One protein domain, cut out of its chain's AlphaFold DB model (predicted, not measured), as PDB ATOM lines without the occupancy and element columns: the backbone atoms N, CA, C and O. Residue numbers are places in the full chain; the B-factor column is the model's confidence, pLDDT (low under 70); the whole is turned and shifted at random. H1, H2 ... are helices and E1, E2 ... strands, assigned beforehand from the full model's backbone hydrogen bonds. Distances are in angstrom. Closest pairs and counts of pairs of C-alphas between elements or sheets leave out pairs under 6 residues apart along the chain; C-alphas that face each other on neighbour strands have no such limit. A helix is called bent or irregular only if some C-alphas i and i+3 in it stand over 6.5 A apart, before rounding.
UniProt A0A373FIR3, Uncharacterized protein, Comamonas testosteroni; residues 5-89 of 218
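AT A GLANCE: This is residues 5 to 89 of the 218 residues of an uncharacterized protein of Comamonas testosteroni (UniProt A0A373FIR3). A small antiparallel sheet of three short strands, E2, E1 and E3 in that order across it, has the short helix H3 over E2; helices H1 and H4, side by side, start near E3 and run away from the sheet. The kinked helix H2, the longest, runs from the first residues of H1 to H3, and a long loop, residues 63 to 75, leads from H3 back to E3. The printed part has 85 residues with four named helices and three named strands, in the order H1, H2, E1, E2, H3, E3, H4, and its class is mostly helix. It is compact, with a radius of gyration of the C-alphas of 12.0 A, and rounded, spanning 32 by 25 by 19 A.

IN THESE COORDINATES: E1 is residues 47 to 49, 6.6 A long; E2 is residues 52 to 54, 6.9 A; E3 is residues 76 to 78, 6.8 A. H3 is residues 57 to 62, 10.4 A. H2 is residues 23 to 39, 21.6 A; it has a kink of 83 degrees near residue 33 and is irregular, with C-alphas 32 and 35 7.9 A apart. H1, residues 6 to 15, 14.4 A, begins with C-alpha 6 at (207.217, 241.719, 284.826). H4, residues 80 to 88, 12.1 A, ends with C-alpha 88 at (204.077, 245.850, 274.034).

HOW THE PARTS SIT: The hairpin E1 and E2 is antiparallel at 154 degrees, with N 54 and O 47 at 2.8 A, within hydrogen-bond range. E1 and E3 are antiparallel at 164 degrees, with N 48 and O 77 at 2.8 A, also within range. E2, H3 and E3 form a split strand-helix-strand unit, two strands running the same way with E1 between them in the sheet, and its crossover is right-handed. H3 runs along the strands over E2, at a height over the sheet of 8.2 A. H2 touches H3 at a steep tilt of 48 degrees, opposite ways; their closest C-alphas, of Gly 34 and Phe 57, are 5.5 A apart. H1 touches H4 at a shallow tilt of 32 degrees, the same way, closest at the C-alphas of Leu 6 and Ala 83, 6.2 A. H2 only just touches H1, with residue 23 alone and 3 pairs of C-alphas within 8 A; the closest C-alphas, of Leu 6 and Pro 23, are 6.0 A apart. H1 and H3 are apart. Every O i to N i+4 pair is within hydrogen-bond range in H1 and H4, against 8 of 13 in H2 and 0 of 2 in H3, where 3 of 3 O i to N i+3 pairs are.

THE WHOLE: The C-alphas farthest apart, of Ala 16 and Gly 62, are 33.2 A apart. The printed part has no cut. The link from H3 to E3, 13 residues, is long. Mean pLDDT of the printed part is 82.8; residues 32 to 43 and 66 to 69 are under 70.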
ATOM      1  N   ASP A   5     204.683 238.293 286.778       97.25
ATOM      2  CA  ASP A   5     206.032 238.795 286.988       97.25
ATOM      3  C   ASP A   5     206.545 239.549 285.754       97.25
ATOM      4  O   ASP A   5     206.833 238.969 284.704       97.25
ATOM      5  N   LEU A   6     206.693 240.867 285.889       96.38
ATOM      6  CA  LEU A   6     207.217 241.719 284.826       96.38
ATOM      7  C   LEU A   6     208.694 241.424 284.529       96.38
ATOM      8  O   LEU A   6     209.139 241.645 283.405       96.38
ATOM      9  N   TYR A   7     209.469 240.922 285.498       95.75
ATOM     10  CA  TYR A   7     210.860 240.539 285.255       95.75
ATOM     11  C   TYR A   7     210.946 239.280 284.384       95.75
ATOM     12  O   TYR A   7     211.777 239.224 283.483       95.75
ATOM     13  N   ALA A   8     210.035 238.317 284.557       96.06
ATOM     14  CA  ALA A   8     209.955 237.162 283.660       96.06
ATOM     15  C   ALA A   8     209.686 237.593 282.204       96.06
ATOM     16  O   ALA A   8     210.370 237.146 281.285       96.06
ATOM     17  N   ILE A   9     208.781 238.558 282.002       95.81
ATOM     18  CA  ILE A   9     208.516 239.148 280.678       95.81
ATOM     19  C   ILE A   9     209.766 239.823 280.097       95.81
ATOM     20  O   ILE A   9     210.027 239.722 278.897       95.81
ATOM     21  N   HIS A  10     210.543 240.526 280.928       94.69
ATOM     22  CA  HIS A  10     211.795 241.164 280.516       94.69
ATOM     23  C   HIS A  10     212.787 240.138 279.949       94.69
ATOM     24  O   HIS A  10     213.335 240.340 278.863       94.69
ATOM     25  N   GLU A  11     212.965 239.014 280.647       93.56
ATOM     26  CA  GLU A  11     213.835 237.927 280.200       93.56
ATOM     27  C   GLU A  11     213.308 237.226 278.945       93.56
ATOM     28  O   GLU A  11     214.085 236.935 278.038       93.56
ATOM     29  N   ASP A  12     211.999 236.975 278.857       93.12
ATOM     30  CA  ASP A  12     211.381 236.374 277.671       93.12
ATOM     31  C   ASP A  12     211.579 237.241 276.428       93.12
ATOM     32  O   ASP A  12     211.957 236.743 275.362       93.12
ATOM     33  N   LYS A  13     211.408 238.561 276.569       92.31
ATOM     34  CA  LYS A  13     211.720 239.512 275.499       92.31
ATOM     35  C   LYS A  13     213.192 239.432 275.114       92.31
ATOM     36  O   LYS A  13     213.488 239.289 273.930       92.31
ATOM     37  N   ALA A  14     214.103 239.446 276.086       90.69
ATOM     38  CA  ALA A  14     215.535 239.326 275.831       90.69
ATOM     39  C   ALA A  14     215.904 238.022 275.096       90.69
ATOM     40  O   ALA A  14     216.672 238.059 274.133       90.69
ATOM     41  N   ARG A  15     215.305 236.884 275.480       87.50
ATOM     42  CA  ARG A  15     215.470 235.584 274.802       87.50
ATOM     43  C   ARG A  15     214.996 235.622 273.348       87.50
ATOM     44  O   ARG A  15     215.653 235.065 272.474       87.50
ATOM     45  N   ALA A  16     213.906 236.335 273.072       88.75
ATOM     46  CA  ALA A  16     213.425 236.584 271.713       88.75
ATOM     47  C   ALA A  16     214.255 237.640 270.945       88.75
ATOM     48  O   ALA A  16     213.965 237.947 269.786       88.75
ATOM     49  N   GLY A  17     215.282 238.222 271.577       88.50
ATOM     50  CA  GLY A  17     216.076 239.329 271.047       88.50
ATOM     51  C   GLY A  17     215.339 240.669 271.047       88.50
ATOM     52  O   GLY A  17     215.827 241.622 270.444       88.50
ATOM     53  N   LEU A  18     214.168 240.760 271.676       91.38
ATOM     54  CA  LEU A  18     213.384 241.984 271.779       91.38
ATOM     55  C   LEU A  18     213.950 242.898 272.867       91.38
ATOM     56  O   LEU A  18     214.214 242.483 273.995       91.38
ATOM     57  N   LEU A  19     214.068 244.179 272.540       91.75
ATOM     58  CA  LEU A  19     214.490 245.199 273.482       91.75
ATOM     59  C   LEU A  19     213.375 245.510 274.481       91.75
ATOM     60  O   LEU A  19     212.206 245.720 274.143       91.75
ATOM     61  N   SER A  20     213.768 245.584 275.742       92.12
ATOM     62  CA  SER A  20     212.957 246.091 276.839       92.12
ATOM     63  C   SER A  20     213.876 246.717 277.879       92.12
ATOM     64  O   SER A  20     215.074 246.454 277.899       92.12
ATOM     65  N   ILE A  21     213.319 247.581 278.718       92.81
ATOM     66  CA  ILE A  21     214.017 248.114 279.889       92.81
ATOM     67  C   ILE A  21     213.556 247.357 281.126       92.81
ATOM     68  O   ILE A  21     212.423 246.878 281.163       92.81
ATOM     69  N   HIS A  22     214.389 247.325 282.157       93.94
ATOM     70  CA  HIS A  22     214.072 246.681 283.422       93.94
ATOM     71  C   HIS A  22     212.719 247.167 283.999       93.94
ATOM     72  O   HIS A  22     212.468 248.382 283.986       93.94
ATOM     73  N   PRO A  23     211.871 246.285 284.574       93.69
ATOM     74  CA  PRO A  23     210.545 246.656 285.082       93.69
ATOM     75  C   PRO A  23     210.553 247.847 286.042       93.69
ATOM     76  O   PRO A  23     209.751 248.763 285.892       93.69
ATOM     77  N   SER A  24     211.525 247.908 286.962       91.56
ATOM     78  CA  SER A  24     211.685 249.059 287.867       91.56
ATOM     79  C   SER A  24     211.756 250.400 287.134       91.56
ATOM     80  O   SER A  24     211.188 251.382 287.603       91.56
ATOM     81  N   ARG A  25     212.474 250.462 286.004       89.44
ATOM     82  CA  ARG A  25     212.639 251.697 285.231       89.44
ATOM     83  C   ARG A  25     211.371 252.021 284.456       89.44
ATOM     84  O   ARG A  25     210.985 253.184 284.393       89.44
ATOM     85  N   TRP A  26     210.724 251.005 283.891       90.44
ATOM     86  CA  TRP A  26     209.459 251.181 283.187       90.44
ATOM     87  C   TRP A  26     208.357 251.700 284.117       90.44
ATOM     88  O   TRP A  26     207.718 252.698 283.800       90.44
ATOM     89  N   LEU A  27     208.213 251.104 285.304       89.38
ATOM     90  CA  LEU A  27     207.275 251.554 286.336       89.38
ATOM     91  C   LEU A  27     207.608 252.968 286.836       89.38
ATOM     92  O   LEU A  27     206.711 253.797 286.982       89.38
ATOM     93  N   TYR A  28     208.894 253.283 287.032       86.50
ATOM     94  CA  TYR A  28     209.331 254.631 287.410       86.50
ATOM     95  C   TYR A  28     208.989 255.682 286.341       86.50
ATOM     96  O   TYR A  28     208.505 256.765 286.664       86.50
ATOM     97  N   ALA A  29     209.202 255.377 285.058       81.62
ATOM     98  CA  ALA A  29     208.789 256.262 283.969       81.62
ATOM     99  C   ALA A  29     207.256 256.386 283.901       81.62
ATOM    100  O   ALA A  29     206.725 257.485 283.725       81.62
ATOM    101  N   GLY A  30     206.555 255.267 284.111       76.75
ATOM    102  CA  GLY A  30     205.101 255.185 284.178       76.75
ATOM    103  C   GLY A  30     204.496 256.082 285.256       76.75
ATOM    104  O   GLY A  30     203.504 256.748 284.984       76.75
ATOM    105  N   ARG A  31     205.130 256.190 286.433       75.12
ATOM    106  CA  ARG A  31     204.729 257.112 287.517       75.12
ATOM    107  C   ARG A  31     204.577 258.553 287.025       75.12
ATOM    108  O   ARG A  31     203.591 259.209 287.342       75.12
ATOM    109  N   ASN A  32     205.547 259.056 286.262       66.94
ATOM    110  CA  ASN A  32     205.572 260.463 285.837       66.94
ATOM    111  C   ASN A  32     204.591 260.754 284.694       66.94
ATOM    112  O   ASN A  32     204.157 261.888 284.517       66.94
ATOM    113  N   ILE A  33     204.220 259.721 283.938       62.91
ATOM    114  CA  ILE A  33     203.250 259.782 282.837       62.91
ATOM    115  C   ILE A  33     201.864 259.282 283.310       62.91
ATOM    116  O   ILE A  33     200.911 259.274 282.537       62.91
ATOM    117  N   GLY A  34     201.721 258.925 284.597       52.22
ATOM    118  CA  GLY A  34     200.584 258.224 285.213       52.22
ATOM    119  C   GLY A  34     199.202 258.779 284.876       52.22
ATOM    120  O   GLY A  34     198.257 258.008 284.737       52.22
ATOM    121  N   ARG A  35     199.094 260.091 284.623       49.34
ATOM    122  CA  ARG A  35     197.845 260.712 284.157       49.34
ATOM    123  C   ARG A  35     197.339 260.122 282.836       49.34
ATOM    124  O   ARG A  35     196.141 259.975 282.689       49.34
ATOM    125  N   VAL A  36     198.202 259.737 281.898       51.03
ATOM    126  CA  VAL A  36     197.772 259.134 280.622       51.03
ATOM    127  C   VAL A  36     197.363 257.668 280.803       51.03
ATOM    128  O   VAL A  36     196.485 257.188 280.100       51.03
ATOM    129  N   PHE A  37     197.960 256.947 281.756       53.41
ATOM    130  CA  PHE A  37     197.673 255.524 281.975       53.41
ATOM    131  C   PHE A  37     196.345 255.271 282.697       53.41
ATOM    132  O   PHE A  37     195.698 254.261 282.429       53.41
ATOM    133  N   GLU A  38     195.949 256.187 283.585       54.62
ATOM    134  CA  GLU A  38     194.726 256.088 284.393       54.62
ATOM    135  C   GLU A  38     193.474 256.609 283.655       54.62
ATOM    136  O   GLU A  38     192.373 256.181 283.969       54.62
ATOM    137  N   ILE A  39     193.617 257.489 282.653       51.12
ATOM    138  CA  ILE A  39     192.471 258.113 281.949       51.12
ATOM    139  C   ILE A  39     191.770 257.163 280.960       51.12
ATOM    140  O   ILE A  39     190.590 257.341 280.682       51.12
ATOM    141  N   PHE A  40     192.470 256.164 280.414       48.78
ATOM    142  CA  PHE A  40     191.959 255.325 279.314       48.78
ATOM    143  C   PHE A  40     191.661 253.878 279.724       48.78
ATOM    144  O   PHE A  40     191.747 252.972 278.897       48.78
ATOM    145  N   SER A  41     191.396 253.626 281.005       55.72
ATOM    146  CA  SER A  41     191.203 252.268 281.502       55.72
ATOM    147  C   SER A  41     190.156 252.206 282.598       55.72
ATOM    148  O   SER A  41     190.446 252.566 283.734       55.72
ATOM    149  N   ASP A  42     189.007 251.625 282.273       57.00
ATOM    150  CA  ASP A  42     187.981 251.269 283.257       57.00
ATOM    151  C   ASP A  42     188.323 249.971 284.021       57.00
ATOM    152  O   ASP A  42     187.676 249.631 285.010       57.00
ATOM    153  N   ASP A  43     189.372 249.250 283.599       64.50
ATOM    154  CA  ASP A  43     189.786 247.984 284.208       64.50
ATOM    155  C   ASP A  43     190.598 248.171 285.500       64.50
ATOM    156  O   ASP A  43     191.486 249.024 285.593       64.50
ATOM    157  N   TYR A  44     190.361 247.280 286.468       71.38
ATOM    158  CA  TYR A  44     191.131 247.167 287.707       71.38
ATOM    159  C   TYR A  44     192.614 246.875 287.426       71.38
ATOM    160  O   TYR A  44     192.963 245.839 286.854       71.38
ATOM    161  N   GLN A  45     193.504 247.775 287.853       83.44
ATOM    162  CA  GLN A  45     194.943 247.696 287.598       83.44
ATOM    163  C   GLN A  45     195.723 247.714 288.898       83.44
ATOM    164  O   GLN A  45     195.648 248.661 289.666       83.44
ATOM    165  N   VAL A  46     196.518 246.672 289.118       89.88
ATOM    166  CA  VAL A  46     197.373 246.558 290.302       89.88
ATOM    167  C   VAL A  46     198.801 246.308 289.883       89.88
ATOM    168  O   VAL A  46     199.060 245.524 288.963       89.88
ATOM    169  N   VAL A  47     199.708 246.954 290.606       91.62
ATOM    170  CA  VAL A  47     201.140 246.686 290.612       91.62
ATOM    171  C   VAL A  47     201.565 246.390 292.047       91.62
ATOM    172  O   VAL A  47     201.242 247.141 292.963       91.62
ATOM    173  N   GLU A  48     202.315 245.314 292.244       93.56
ATOM    174  CA  GLU A  48     203.009 245.017 293.490       93.56
ATOM    175  C   GLU A  48     204.521 245.152 293.296       93.56
ATOM    176  O   GLU A  48     205.097 244.638 292.335       93.56
ATOM    177  N   VAL A  49     205.160 245.878 294.213       91.88
ATOM    178  CA  VAL A  49     206.601 246.142 294.219       91.88
ATOM    179  C   VAL A  49     207.155 245.748 295.580       91.88
ATOM    180  O   VAL A  49     206.898 246.425 296.575       91.88
ATOM    181  N   GLY A  50     207.906 244.648 295.647       89.94
ATOM    182  CA  GLY A  50     208.505 244.171 296.899       89.94
ATOM    183  C   GLY A  50     207.489 243.920 298.017       89.94
ATOM    184  O   GLY A  50     207.743 244.273 299.166       89.94
ATOM    185  N   GLY A  51     206.315 243.382 297.670       89.31
ATOM    186  CA  GLY A  51     205.215 243.117 298.605       89.31
ATOM    187  C   GLY A  51     204.340 244.330 298.947       89.31
ATOM    188  O   GLY A  51     203.342 244.179 299.642       89.31
ATOM    189  N   GLN A  52     204.670 245.530 298.458       91.31
ATOM    190  CA  GLN A  52     203.795 246.697 298.574       91.31
ATOM    191  C   GLN A  52     202.848 246.761 297.377       91.31
ATOM    192  O   GLN A  52     203.298 246.631 296.241       91.31
ATOM    193  N   ARG A  53     201.560 247.019 297.617       91.69
ATOM    194  CA  ARG A  53     200.522 247.093 296.581       91.69
ATOM    195  C   ARG A  53     200.206 248.535 296.185       91.69
ATOM    196  O   ARG A  53     200.098 249.407 297.042       91.69
ATOM    197  N   ALA A  54     200.042 248.757 294.886       89.06
ATOM    198  CA  ALA A  54     199.542 249.984 294.286       89.06
ATOM    199  C   ALA A  54     198.379 249.645 293.346       89.06
ATOM    200  O   ALA A  54     198.572 248.971 292.336       89.06
ATOM    201  N   ASP A  55     197.190 250.148 293.659       86.19
ATOM    202  CA  ASP A  55     195.995 250.073 292.807       86.19
ATOM    203  C   ASP A  55     195.967 251.210 291.759       86.19
ATOM    204  O   ASP A  55     195.123 251.242 290.867       86.19
ATOM    205  N   HIS A  56     196.897 252.170 291.856       78.06
ATOM    206  CA  HIS A  56     197.042 253.285 290.916       78.06
ATOM    207  C   HIS A  56     198.520 253.615 290.656       78.06
ATOM    208  O   HIS A  56     199.346 253.567 291.570       78.06
ATOM    209  N   PHE A  57     198.871 254.052 289.441       77.44
ATOM    210  CA  PHE A  57     200.258 254.391 289.086       77.44
ATOM    211  C   PHE A  57     200.796 255.568 289.901       77.44
ATOM    212  O   PHE A  57     201.988 255.611 290.211       77.44
ATOM    213  N   LYS A  58     199.932 256.501 290.321       74.06
ATOM    214  CA  LYS A  58     200.324 257.576 291.251       74.06
ATOM    215  C   LYS A  58     200.855 257.053 292.595       74.06
ATOM    216  O   LYS A  58     201.725 257.689 293.186       74.06
ATOM    217  N   GLN A  59     200.385 255.892 293.067       83.81
ATOM    218  CA  GLN A  59     200.823 255.292 294.337       83.81
ATOM    219  C   GLN A  59     202.234 254.695 294.244       83.81
ATOM    220  O   GLN A  59     202.919 254.578 295.260       83.81
ATOM    221  N   LEU A  60     202.738 254.447 293.026       83.25
ATOM    222  CA  LEU A  60     204.134 254.064 292.798       83.25
ATOM    223  C   LEU A  60     205.123 255.137 293.280       83.25
ATOM    224  O   LEU A  60     206.310 254.859 293.446       83.25
ATOM    225  N   ALA A  61     204.660 256.371 293.515       77.69
ATOM    226  CA  ALA A  61     205.496 257.464 293.980       77.69
ATOM    227  C   ALA A  61     206.187 257.211 295.327       77.69
ATOM    228  O   ALA A  61     207.298 257.709 295.527       77.69
ATOM    229  N   GLY A  62     205.541 256.446 296.213       73.06
ATOM    230  CA  GLY A  62     206.073 256.070 297.525       73.06
ATOM    231  C   GLY A  62     206.828 254.739 297.540       73.06
ATOM    232  O   GLY A  62     207.358 254.355 298.579       73.06
ATOM    233  N   MET A  63     206.886 254.029 296.411       83.75
ATOM    234  CA  MET A  63     207.487 252.699 296.331       83.75
ATOM    235  C   MET A  63     208.974 252.756 295.982       83.75
ATOM    236  O   MET A  63     209.448 253.662 295.291       83.75
ATOM    237  N   ARG A  64     209.723 251.729 296.404       80.69
ATOM    238  CA  ARG A  64     211.158 251.562 296.112       80.69
ATOM    239  C   ARG A  64     211.404 251.116 294.665       80.69
ATOM    240  O   ARG A  64     211.901 250.024 294.404       80.69
ATOM    241  N   LEU A  65     211.086 251.994 293.720       76.75
ATOM    242  CA  LEU A  65     211.413 251.880 292.297       76.75
ATOM    243  C   LEU A  65     212.747 252.580 292.003       76.75
ATOM    244  O   LEU A  65     212.830 253.475 291.163       76.75
ATOM    245  N   HIS A  66     213.801 252.235 292.741       65.81
ATOM    246  CA  HIS A  66     215.113 252.832 292.512       65.81
ATOM    247  C   HIS A  66     215.846 252.098 291.392       65.81
ATOM    248  O   HIS A  66     216.105 250.902 291.488       65.81
ATOM    249  N   GLY A  67     216.280 252.843 290.368       58.62
ATOM    250  CA  GLY A  67     217.090 252.304 289.265       58.62
ATOM    251  C   GLY A  67     218.398 251.628 289.702       58.62
ATOM    252  O   GLY A  67     218.929 250.818 288.946       58.62
ATOM    253  N   LYS A  68     218.857 251.915 290.932       57.84
ATOM    254  CA  LYS A  68     220.072 251.377 291.561       57.84
ATOM    255  C   LYS A  68     219.877 250.026 292.264       57.84
ATOM    256  O   LYS A  68     220.844 249.297 292.426       57.84
ATOM    257  N   SER A  69     218.657 249.677 292.688       65.69
ATOM    258  CA  SER A  69     218.356 248.385 293.327       65.69
ATOM    259  C   SER A  69     217.360 247.613 292.467       65.69
ATOM    260  O   SER A  69     216.146 247.657 292.681       65.69
ATOM    261  N   ARG A  70     217.886 246.951 291.440       81.12
ATOM    262  CA  ARG A  70     217.095 246.183 290.480       81.12
ATOM    263  C   ARG A  70     216.913 244.773 291.000       81.12
ATOM    264  O   ARG A  70     217.844 243.976 290.990       81.12
ATOM    265  N   GLN A  71     215.721 244.514 291.508       88.62
ATOM    266  CA  GLN A  71     215.354 243.187 291.969       88.62
ATOM    267  C   GLN A  71     214.984 242.311 290.771       88.62
ATOM    268  O   GLN A  71     214.814 242.811 289.662       88.62
ATOM    269  N   LYS A  72     214.907 241.002 290.976       90.19
ATOM    270  CA  LYS A  72     214.544 240.055 289.917       90.19
ATOM    271  C   LYS A  72     213.156 239.479 290.204       90.19
ATOM    272  O   LYS A  72     212.278 240.202 290.680       90.19
ATOM    273  N   HIS A  73     212.970 238.203 289.895       92.69
ATOM    274  CA  HIS A  73     211.701 237.498 289.996       92.69
ATOM    275  C   HIS A  73     210.946 237.729 291.303       92.69
ATOM    276  O   HIS A  73     211.538 237.845 292.377       92.69
ATOM    277  N   GLY A  74     209.619 237.781 291.194       93.06
ATOM    278  CA  GLY A  74     208.714 237.939 292.335       93.06
ATOM    279  C   GLY A  74     208.661 239.345 292.937       93.06
ATOM    280  O   GLY A  74     207.859 239.583 293.836       93.06
ATOM    281  N   TYR A  75     209.477 240.293 292.459       93.81
ATOM    282  CA  TYR A  75     209.516 241.640 293.028       93.81
ATOM    283  C   TYR A  75     208.616 242.646 292.306       93.81
ATOM    284  O   TYR A  75     208.120 243.559 292.956       93.81
ATOM    285  N   TYR A  76     208.414 242.508 290.991       94.56
ATOM    286  CA  TYR A  76     207.573 243.410 290.191       94.56
ATOM    287  C   TYR A  76     206.414 242.620 289.597       94.56
ATOM    288  O   TYR A  76     206.523 242.068 288.503       94.56
ATOM    289  N   LEU A  77     205.312 242.552 290.331       95.50
ATOM    290  CA  LEU A  77     204.135 241.800 289.928       95.50
ATOM    291  C   LEU A  77     203.053 242.761 289.447       95.50
ATOM    292  O   LEU A  77     202.916 243.862 289.976       95.50
ATOM    293  N   ALA A  78     202.272 242.381 288.444       94.31
ATOM    294  CA  ALA A  78     201.180 243.225 287.980       94.31
ATOM    295  C   ALA A  78     200.014 242.429 287.396       94.31
ATOM    296  O   ALA A  78     200.157 241.286 286.977       94.31
ATOM    297  N   THR A  79     198.840 243.052 287.342       93.12
ATOM    298  CA  THR A  79     197.693 242.516 286.583       93.12
ATOM    299  C   THR A  79     198.032 242.291 285.104       93.12
ATOM    300  O   THR A  79     198.901 242.972 284.551       93.12
ATOM    301  N   GLN A  80     197.291 241.394 284.440       92.25
ATOM    302  CA  GLN A  80     197.461 241.086 283.010       92.25
ATOM    303  C   GLN A  80     197.485 242.342 282.130       92.25
ATOM    304  O   GLN A  80     198.381 242.492 281.307       92.25
ATOM    305  N   ALA A  81     196.575 243.294 282.356       88.62
ATOM    306  CA  ALA A  81     196.517 244.527 281.571       88.62
ATOM    307  C   ALA A  81     197.829 245.339 281.624       88.62
ATOM    308  O   ALA A  81     198.267 245.904 280.620       88.62
ATOM    309  N   ILE A  82     198.488 245.389 282.785       90.19
ATOM    310  CA  ILE A  82     199.774 246.082 282.947       90.19
ATOM    311  C   ILE A  82     200.920 245.267 282.347       90.19
ATOM    312  O   ILE A  82     201.784 245.838 281.677       90.19
ATOM    313  N   ALA A  83     200.904 243.948 282.532       93.38
ATOM    314  CA  ALA A  83     201.865 243.038 281.922       93.38
ATOM    315  C   ALA A  83     201.852 243.132 280.387       93.38
ATOM    316  O   ALA A  83     202.907 243.274 279.771       93.38
ATOM    317  N   ASP A  84     200.670 243.176 279.769       91.25
ATOM    318  CA  ASP A  84     200.515 243.316 278.318       91.25
ATOM    319  C   ASP A  84     201.064 244.649 277.807       91.25
ATOM    320  O   ASP A  84     201.699 244.713 276.751       91.25
ATOM    321  N   ARG A  85     200.851 245.735 278.560       90.25
ATOM    322  CA  ARG A  85     201.422 247.050 278.237       90.25
ATOM    323  C   ARG A  85     202.944 247.027 278.319       90.25
ATOM    324  O   ARG A  85     203.605 247.569 277.433       90.25
ATOM    325  N   TYR A  86     203.501 246.397 279.349       92.38
ATOM    326  CA  TYR A  86     204.944 246.229 279.483       92.38
ATOM    327  C   TYR A  86     205.524 245.374 278.346       92.38
ATOM    328  O   TYR A  86     206.538 245.735 277.744       92.38
ATOM    329  N   PHE A  87     204.842 244.290 277.972       91.81
ATOM    330  CA  PHE A  87     205.238 243.450 276.846       91.81
ATOM    331  C   PHE A  87     205.256 244.237 275.526       91.81
ATOM    332  O   PHE A  87     206.253 244.208 274.801       91.81
ATOM    333  N   LYS A  88     204.205 245.019 275.248       89.94
ATOM    334  CA  LYS A  88     204.077 245.850 274.034       89.94
ATOM    335  C   LYS A  88     204.997 247.076 274.017       89.94
ATOM    336  O   LYS A  88     205.170 247.691 272.969       89.94
ATOM    337  N   TYR A  89     205.589 247.454 275.151       89.44
ATOM    338  CA  TYR A  89     206.472 248.614 275.226       89.44
ATOM    339  C   TYR A  89     207.722 248.436 274.350       89.44
ATOM    340  O   TYR A  89     208.473 247.464 274.499       89.44
TER     341      TYR A  89